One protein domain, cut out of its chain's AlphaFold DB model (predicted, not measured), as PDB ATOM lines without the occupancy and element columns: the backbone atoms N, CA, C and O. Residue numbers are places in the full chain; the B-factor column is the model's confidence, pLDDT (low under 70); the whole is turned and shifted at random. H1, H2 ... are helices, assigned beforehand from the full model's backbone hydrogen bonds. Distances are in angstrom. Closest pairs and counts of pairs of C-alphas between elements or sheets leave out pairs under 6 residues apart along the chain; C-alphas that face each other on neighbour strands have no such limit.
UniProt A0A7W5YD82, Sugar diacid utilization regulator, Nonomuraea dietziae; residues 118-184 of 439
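Overview. This is residues 118 to 184 of the 439 residues of the protein "Sugar diacid utilization regulator" of Nonomuraea dietziae (UniProt A0A7W5YD82). Three helices stand side by side in an up-and-down bundle, each running against the one before it: the longest, H3, lies beside H1 and H2, their centres making a triangle. A long loop, residues 150 to 164, folds back on the side of H2 and H3 away from H1. The 67 printed residues hold three named helices, H1, H2, H3, and no named strand: all helix, compact, radius of gyration of the C-alphas 10.4 A, spans 31 by 19 by 17 A.

Arrangement. H3, residues 165 to 182, touches H1, residues 118 to 133, closest at C-alphas of Leu 166 and Ala 120, 4.9 A, the same way at a shallow tilt of 14 degrees. H2, residues 138 to 149, forms hairpins with both, opposite ways: it touches H1 at C-alphas of Ala 145 and Ala 127, the closest, 4.6 A, a shallow tilt of 23 degrees. It touches H3 at C-alphas of Ser 138 and Ala 181, the closest, 6.2 A, a shallow tilt of 20 degrees. In H1, H2 and H3 every O i to N i+4 pair is within hydrogen-bond range.

Along the chain. H3 is 26.0 A long, ending at C-alpha 182 (249.897, 103.136, 167.211). H1, 22.7 A, begins at C-alpha 118 (276.799, 93.646, 163.314); H2 is 16.2 A.

Size, cuts and confidence. The printed part has no cut; the link H2 to H3 is long. Residues 118, 133 to 136 and 179 to 184 have pLDDT under 70.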
ATOM      1  N   ALA A 118     276.480  92.822 162.154       65.50
ATOM      2  CA  ALA A 118     276.799  93.646 163.314       65.50
ATOM      3  C   ALA A 118     276.578  95.135 163.013       65.50
ATOM      4  O   ALA A 118     275.945  95.822 163.813       65.50
ATOM      5  N   ASP A 119     276.978  95.619 161.837       71.25
ATOM      6  CA  ASP A 119     276.714  96.999 161.410       71.25
ATOM      7  C   ASP A 119     275.214  97.277 161.277       71.25
ATOM      8  O   ASP A 119     274.710  98.304 161.746       71.25
ATOM      9  N   ALA A 120     274.474  96.340 160.674       80.44
ATOM     10  CA  ALA A 120     273.021  96.428 160.570       80.44
ATOM     11  C   ALA A 120     272.356  96.473 161.958       80.44
ATOM     12  O   ALA A 120     271.416  97.241 162.163       80.44
ATOM     13  N   LEU A 121     272.868  95.704 162.928       74.69
ATOM     14  CA  LEU A 121     272.395  95.721 164.314       74.69
ATOM     15  C   LEU A 121     272.690  97.051 165.018       74.69
ATOM     16  O   LEU A 121     271.789  97.600 165.647       74.69
ATOM     17  N   VAL A 122     273.898  97.605 164.882       74.50
ATOM     18  CA  VAL A 122     274.261  98.903 165.485       74.50
ATOM     19  C   VAL A 122     273.377 100.025 164.934       74.50
ATOM     20  O   VAL A 122     272.884 100.874 165.684       74.50
ATOM     21  N   ARG A 123     273.119 100.019 163.621       83.88
ATOM     22  CA  ARG A 123     272.196 100.970 162.987       83.88
ATOM     23  C   ARG A 123     270.760 100.772 163.460       83.88
ATOM     24  O   ARG A 123     270.094 101.761 163.759       83.88
ATOM     25  N   ALA A 124     270.303  99.525 163.583       83.94
ATOM     26  CA  ALA A 124     268.979  99.213 164.114       83.94
ATOM     27  C   ALA A 124     268.814  99.708 165.557       83.94
ATOM     28  O   ALA A 124     267.808 100.332 165.874       83.94
ATOM     29  N   GLU A 125     269.807  99.490 166.421       76.88
ATOM     30  CA  GLU A 125     269.794  99.964 167.807       76.88
ATOM     31  C   GLU A 125     269.688 101.493 167.870       76.88
ATOM     32  O   GLU A 125     268.841 102.041 168.585       76.88
ATOM     33  N   LYS A 126     270.511 102.192 167.077       75.00
ATOM     34  CA  LYS A 126     270.463 103.653 166.967       75.00
ATOM     35  C   LYS A 126     269.093 104.130 166.474       75.00
ATOM     36  O   LYS A 126     268.551 105.081 167.034       75.00
ATOM     37  N   ALA A 127     268.527 103.453 165.476       86.56
ATOM     38  CA  ALA A 127     267.220 103.771 164.914       86.56
ATOM     39  C   ALA A 127     266.095 103.576 165.938       86.56
ATOM     40  O   ALA A 127     265.290 104.481 166.132       86.56
ATOM     41  N   VAL A 128     266.075 102.452 166.665       83.69
ATOM     42  CA  VAL A 128     265.097 102.196 167.737       83.69
ATOM     43  C   VAL A 128     265.161 103.286 168.805       83.69
ATOM     44  O   VAL A 128     264.121 103.797 169.219       83.69
ATOM     45  N   ARG A 129     266.365 103.693 169.229       74.88
ATOM     46  CA  ARG A 129     266.533 104.771 170.215       74.88
ATOM     47  C   ARG A 129     265.954 106.099 169.716       74.88
ATOM     48  O   ARG A 129     265.251 106.763 170.474       74.88
ATOM     49  N   GLY A 130     266.221 106.465 168.461       77.00
ATOM     50  CA  GLY A 130     265.680 107.677 167.836       77.00
ATOM     51  C   GLY A 130     264.155 107.644 167.700       77.00
ATOM     52  O   GLY A 130     263.479 108.582 168.113       77.00
ATOM     53  N   VAL A 131     263.604 106.524 167.219       83.69
ATOM     54  CA  VAL A 131     262.154 106.294 167.081       83.69
ATOM     55  C   VAL A 131     261.435 106.437 168.423       83.69
ATOM     56  O   VAL A 131     260.419 107.125 168.503       83.69
ATOM     57  N   LEU A 132     261.968 105.830 169.489       75.69
ATOM     58  CA  LEU A 132     261.388 105.934 170.831       75.69
ATOM     59  C   LEU A 132     261.497 107.355 171.403       75.69
ATOM     60  O   LEU A 132     260.585 107.803 172.088       75.69
ATOM     61  N   ALA A 133     262.579 108.084 171.112       67.69
ATOM     62  CA  ALA A 133     262.748 109.467 171.559       67.69
ATOM     63  C   ALA A 133     261.831 110.459 170.816       67.69
ATOM     64  O   ALA A 133     261.399 111.454 171.397       67.69
ATOM     65  N   ALA A 134     261.522 110.192 169.544       69.81
ATOM     66  CA  ALA A 134     260.663 111.024 168.701       69.81
ATOM     67  C   ALA A 134     259.151 110.797 168.911       69.81
ATOM     68  O   ALA A 134     258.357 111.423 168.207       69.81
ATOM     69  N   ALA A 135     258.772 109.908 169.838       59.56
ATOM     70  CA  ALA A 135     257.427 109.376 170.062       59.56
ATOM     71  C   ALA A 135     256.267 110.334 169.724       59.56
ATOM     72  O   ALA A 135     256.182 111.451 170.241       59.56
ATOM     73  N   GLY A 136     255.322 109.849 168.909       55.69
ATOM     74  CA  GLY A 136     254.043 110.518 168.653       55.69
ATOM     75  C   GLY A 136     253.921 111.312 167.359       55.69
ATOM     76  O   GLY A 136     252.813 111.708 167.008       55.69
ATOM     77  N   ALA A 137     255.025 111.540 166.648       73.31
ATOM     78  CA  ALA A 137     255.031 112.205 165.349       73.31
ATOM     79  C   ALA A 137     255.618 111.261 164.293       73.31
ATOM     80  O   ALA A 137     256.839 111.143 164.186       73.31
ATOM     81  N   SER A 138     254.756 110.596 163.515       79.12
ATOM     82  CA  SER A 138     255.169 109.571 162.542       79.12
ATOM     83  C   SER A 138     256.222 110.072 161.552       79.12
ATOM     84  O   SER A 138     257.189 109.368 161.287       79.12
ATOM     85  N   GLU A 139     256.112 111.323 161.093       83.56
ATOM     86  CA  GLU A 139     257.110 111.964 160.221       83.56
ATOM     87  C   GLU A 139     258.492 112.064 160.881       83.56
ATOM     88  O   GLU A 139     259.517 111.789 160.259       83.56
ATOM     89  N   ARG A 140     258.531 112.413 162.170       82.12
ATOM     90  CA  ARG A 140     259.778 112.546 162.928       82.12
ATOM     91  C   ARG A 140     260.389 111.180 163.230       82.12
ATOM     92  O   ARG A 140     261.597 111.013 163.124       82.12
ATOM     93  N   MET A 141     259.552 110.199 163.563       83.06
ATOM     94  CA  MET A 141     259.971 108.815 163.789       83.06
ATOM     95  C   MET A 141     260.541 108.185 162.512       83.06
ATOM     96  O   MET A 141     261.587 107.543 162.567       83.06
ATOM     97  N   ALA A 142     259.894 108.410 161.365       88.94
ATOM     98  CA  ALA A 142     260.380 107.980 160.059       88.94
ATOM     99  C   ALA A 142     261.731 108.631 159.714       88.94
ATOM    100  O   ALA A 142     262.666 107.931 159.329       88.94
ATOM    101  N   ALA A 143     261.875 109.942 159.943       86.69
ATOM    102  CA  ALA A 143     263.129 110.658 159.706       86.69
ATOM    103  C   ALA A 143     264.294 110.127 160.564       86.69
ATOM    104  O   ALA A 143     265.382 109.889 160.041       86.69
ATOM    105  N   GLU A 144     264.073 109.894 161.863       87.19
ATOM    106  CA  GLU A 144     265.088 109.332 162.770       87.19
ATOM    107  C   GLU A 144     265.478 107.896 162.380       87.19
ATOM    108  O   GLU A 144     266.665 107.551 162.353       87.19
ATOM    109  N   ALA A 145     264.492 107.061 162.029       89.44
ATOM    110  CA  ALA A 145     264.738 105.701 161.560       89.44
ATOM    111  C   ALA A 145     265.567 105.700 160.269       89.44
ATOM    112  O   ALA A 145     266.587 105.010 160.188       89.44
ATOM    113  N   GLY A 146     265.169 106.512 159.287       87.50
ATOM    114  CA  GLY A 146     265.856 106.620 158.006       87.50
ATOM    115  C   GLY A 146     267.282 107.147 158.141       87.50
ATOM    116  O   GLY A 146     268.214 106.561 157.588       87.50
ATOM    117  N   ALA A 147     267.489 108.181 158.961       85.25
ATOM    118  CA  ALA A 147     268.813 108.744 159.218       85.25
ATOM    119  C   ALA A 147     269.773 107.740 159.883       85.25
ATOM    120  O   ALA A 147     270.959 107.702 159.556       85.25
ATOM    121  N   ALA A 148     269.282 106.918 160.815       83.69
ATOM    122  CA  ALA A 148     270.101 105.918 161.498       83.69
ATOM    123  C   ALA A 148     270.398 104.685 160.628       83.69
ATOM    124  O   ALA A 148     271.510 104.154 160.678       83.69
ATOM    125  N   LEU A 149     269.425 104.243 159.828       85.44
ATOM    126  CA  LEU A 149     269.567 103.099 158.923       85.44
ATOM    127  C   LEU A 149     270.318 103.461 157.631       85.44
ATOM    128  O   LEU A 149     270.954 102.597 157.025       85.44
ATOM    129  N   GLY A 150     270.307 104.739 157.244       83.88
ATOM    130  CA  GLY A 150     270.839 105.213 155.968       83.88
ATOM    131  C   GLY A 150     269.930 104.861 154.789       83.88
ATOM    132  O   GLY A 150     270.428 104.605 153.696       83.88
ATOM    133  N   VAL A 151     268.616 104.797 155.021       86.56
ATOM    134  CA  VAL A 151     267.600 104.517 153.997       86.56
ATOM    135  C   VAL A 151     266.493 105.558 154.070       86.56
ATOM    136  O   VAL A 151     266.246 106.138 155.125       86.56
ATOM    137  N   GLU A 152     265.812 105.793 152.958       89.56
ATOM    138  CA  GLU A 152     264.626 106.641 152.958       89.56
ATOM    139  C   GLU A 152     263.445 105.873 153.564       89.56
ATOM    140  O   GLU A 152     263.180 104.728 153.191       89.56
ATOM    141  N   VAL A 153     262.775 106.495 154.535       91.94
ATOM    142  CA  VAL A 153     261.618 105.933 155.237       91.94
ATOM    143  C   VAL A 153     260.477 106.932 155.135       91.94
ATOM    144  O   VAL A 153     260.627 108.088 155.534       91.94
ATOM    145  N   ALA A 154     259.337 106.491 154.610       90.50
ATOM    146  CA  ALA A 154     258.139 107.310 154.514       90.50
ATOM    147  C   ALA A 154     257.386 107.369 155.857       90.50
ATOM    148  O   ALA A 154     257.593 106.551 156.754       90.50
ATOM    149  N   ALA A 155     256.490 108.349 156.009       85.56
ATOM    150  CA  ALA A 155     255.748 108.578 157.256       85.56
ATOM    151  C   ALA A 155     254.769 107.442 157.625       85.56
ATOM    152  O   ALA A 155     254.329 107.366 158.770       85.56
ATOM    153  N   ASP A 156     254.442 106.564 156.676       85.81
ATOM    154  CA  ASP A 156     253.685 105.324 156.888       85.81
ATOM    155  C   ASP A 156     254.578 104.130 157.276       85.81
ATOM    156  O   ASP A 156     254.103 102.999 157.346       85.81
ATOM    157  N   PHE A 157     255.862 104.385 157.549       88.44
ATOM    158  CA  PHE A 157     256.893 103.399 157.865       88.44
ATOM    159  C   PHE A 157     257.138 102.380 156.748       88.44
ATOM    160  O   PHE A 157     257.526 101.243 157.015       88.44
ATOM    161  N   SER A 158     256.981 102.795 155.490       88.94
ATOM    162  CA  SER A 158     257.474 102.051 154.332       88.94
ATOM    163  C   SER A 158     258.899 102.475 153.944       88.94
ATOM    164  O   SER A 158     259.326 103.608 154.178       88.94
ATOM    165  N   ALA A 159     259.663 101.544 153.368       90.69
ATOM    166  CA  ALA A 159     260.998 101.780 152.818       90.69
ATOM    167  C   ALA A 159     261.259 100.817 151.652       90.69
ATOM    168  O   ALA A 159     260.571  99.803 151.508       90.69
ATOM    169  N   GLN A 160     262.273 101.106 150.835       85.75
ATOM    170  CA  GLN A 160     262.662 100.230 149.729       85.75
ATOM    171  C   GLN A 160     263.088  98.841 150.236       85.75
ATOM    172  O   GLN A 160     263.942  98.724 151.119       85.75
ATOM    173  N   GLU A 161     262.519  97.783 149.652       80.31
ATOM    174  CA  GLU A 161     262.863  96.409 150.015       80.31
ATOM    175  C   GLU A 161     264.301  96.056 149.622       80.31
ATOM    176  O   GLU A 161     264.780  96.369 148.530       80.31
ATOM    177  N   ARG A 162     264.988  95.373 150.540       81.88
ATOM    178  CA  ARG A 162     266.347  94.857 150.365       81.88
ATOM    179  C   ARG A 162     266.427  93.454 150.952       81.88
ATOM    180  O   ARG A 162     265.888  93.209 152.034       81.88
ATOM    181  N   ASP A 163     267.142  92.562 150.273       78.94
ATOM    182  CA  ASP A 163     267.374  91.187 150.735       78.94
ATOM    183  C   ASP A 163     268.775  91.008 151.350       78.94
ATOM    184  O   ASP A 163     269.512  90.069 151.064       78.94
ATOM    185  N   ASP A 164     269.165  91.962 152.196       79.44
ATOM    186  CA  ASP A 164     270.416  91.966 152.954       79.44
ATOM    187  C   ASP A 164     270.154  92.142 154.464       79.44
ATOM    188  O   ASP A 164     269.010  92.224 154.933       79.44
ATOM    189  N   HIS A 165     271.219  92.155 155.272       82.12
ATOM    190  CA  HIS A 165     271.102  92.334 156.723       82.12
ATOM    191  C   HIS A 165     270.482  93.684 157.095       82.12
ATOM    192  O   HIS A 165     269.677  93.745 158.029       82.12
ATOM    193  N   LEU A 166     270.789  94.739 156.334       83.75
ATOM    194  CA  LEU A 166     270.200  96.057 156.525       83.75
ATOM    195  C   LEU A 166     268.695  96.043 156.228       83.75
ATOM    196  O   LEU A 166     267.926  96.565 157.021       83.75
ATOM    197  N   GLY A 167     268.241  95.372 155.169       84.69
ATOM    198  CA  GLY A 167     266.819  95.204 154.852       84.69
ATOM    199  C   GLY A 167     266.039  94.446 155.927       84.69
ATOM    200  O   GLY A 167     264.880  94.764 156.210       84.69
ATOM    201  N   ARG A 168     266.671  93.464 156.585       83.50
ATOM    202  CA  ARG A 168     266.093  92.789 157.762       83.50
ATOM    203  C   ARG A 168     266.002  93.730 158.964       83.50
ATOM    204  O   ARG A 168     264.946  93.798 159.588       83.50
ATOM    205  N   ALA A 169     267.074  94.464 159.263       83.94
ATOM    206  CA  ALA A 169     267.103  95.465 160.327       83.94
ATOM    207  C   ALA A 169     266.040  96.554 160.116       83.94
ATOM    208  O   ALA A 169     265.253  96.825 161.020       83.94
ATOM    209  N   THR A 170     265.952  97.098 158.902       90.69
ATOM    210  CA  THR A 170     264.952  98.088 158.498       90.69
ATOM    211  C   THR A 170     263.540  97.574 158.754       90.69
ATOM    212  O   THR A 170     262.797  98.224 159.477       90.69
ATOM    213  N   ARG A 171     263.174  96.367 158.293       87.81
ATOM    214  CA  ARG A 171     261.837  95.798 158.566       87.81
ATOM    215  C   ARG A 171     261.510  95.694 160.056       87.81
ATOM    216  O   ARG A 171     260.387  95.994 160.452       87.81
ATOM    217  N   ILE A 172     262.473  95.279 160.881       82.31
ATOM    218  CA  ILE A 172     262.280  95.182 162.336       82.31
ATOM    219  C   ILE A 172     262.033  96.570 162.939       82.31
ATOM    220  O   ILE A 172     261.091  96.743 163.713       82.31
ATOM    221  N   VAL A 173     262.851  97.561 162.571       89.38
ATOM    222  CA  VAL A 173     262.729  98.941 163.060       89.38
ATOM    223  C   VAL A 173     261.405  99.565 162.629       89.38
ATOM    224  O   VAL A 173     260.726 100.154 163.464       89.38
ATOM    225  N   LEU A 174     261.011  99.409 161.364       88.62
ATOM    226  CA  LEU A 174     259.755  99.948 160.839       88.62
ATOM    227  C   LEU A 174     258.552  99.333 161.550       88.62
ATOM    228  O   LEU A 174     257.667 100.062 161.991       88.62
ATOM    229  N   LYS A 175     258.570  98.016 161.795       79.62
ATOM    230  CA  LYS A 175     257.497  97.373 162.558       79.62
ATOM    231  C   LYS A 175     257.415  97.883 163.998       79.62
ATOM    232  O   LYS A 175     256.326  98.030 164.547       79.62
ATOM    233  N   LEU A 176     258.561  98.160 164.619       81.19
ATOM    234  CA  LEU A 176     258.616  98.760 165.950       81.19
ATOM    235  C   LEU A 176     258.114 100.211 165.940       81.19
ATOM    236  O   LEU A 176     257.412 100.610 166.867       81.19
ATOM    237  N   ALA A 177     258.422 100.975 164.892       82.06
ATOM    238  CA  ALA A 177     257.941 102.339 164.707       82.06
ATOM    239  C   ALA A 177     256.419 102.389 164.495       82.06
ATOM    240  O   ALA A 177     255.762 103.201 165.141       82.06
ATOM    241  N   GLU A 178     255.842 101.469 163.713       76.12
ATOM    242  CA  GLU A 178     254.386 101.299 163.589       76.12
ATOM    243  C   GLU A 178     253.728 101.051 164.952       76.12
ATOM    244  O   GLU A 178     252.747 101.704 165.304       76.12
ATOM    245  N   LEU A 179     254.281 100.124 165.745       69.94
ATOM    246  CA  LEU A 179     253.771  99.817 167.086       69.94
ATOM    247  C   LEU A 179     253.890 101.022 168.029       69.94
ATOM    248  O   LEU A 179     252.990 101.268 168.830       69.94
ATOM    249  N   ALA A 180     254.987 101.775 167.940       69.31
ATOM    250  CA  ALA A 180     255.200 102.983 168.729       69.31
ATOM    251  C   ALA A 180     254.275 104.136 168.297       69.31
ATOM    252  O   ALA A 180     253.808 104.881 169.151       69.31
ATOM    253  N   ALA A 181     253.958 104.260 167.008       68.19
ATOM    254  CA  ALA A 181     253.027 105.262 166.494       68.19
ATOM    255  C   ALA A 181     251.571 104.917 166.835       68.19
ATOM    256  O   ALA A 181     250.801 105.797 167.216       68.19
ATOM    257  N   ALA A 182     251.204 103.632 166.777       61.22
ATOM    258  CA  ALA A 182     249.897 103.136 167.211       61.22
ATOM    259  C   ALA A 182     249.659 103.331 168.720       61.22
ATOM    260  O   ALA A 182     248.514 103.444 169.150       61.22
ATOM    261  N   ALA A 183     250.729 103.420 169.517       55.28
ATOM    262  CA  ALA A 183     250.647 103.781 170.930       55.28
ATOM    263  C   ALA A 183     250.275 105.267 171.169       55.28
ATOM    264  O   ALA A 183     250.021 105.638 172.314       55.28
ATOM    265  N   GLY A 184     250.187 106.088 170.112       50.34
ATOM    266  CA  GLY A 184     249.733 107.481 170.143       50.34
ATOM    267  C   GLY A 184     250.808 108.496 170.567       50.34
ATOM    268  O   GLY A 184     251.888 108.115 171.028       50.34
TER     269      GLY A 184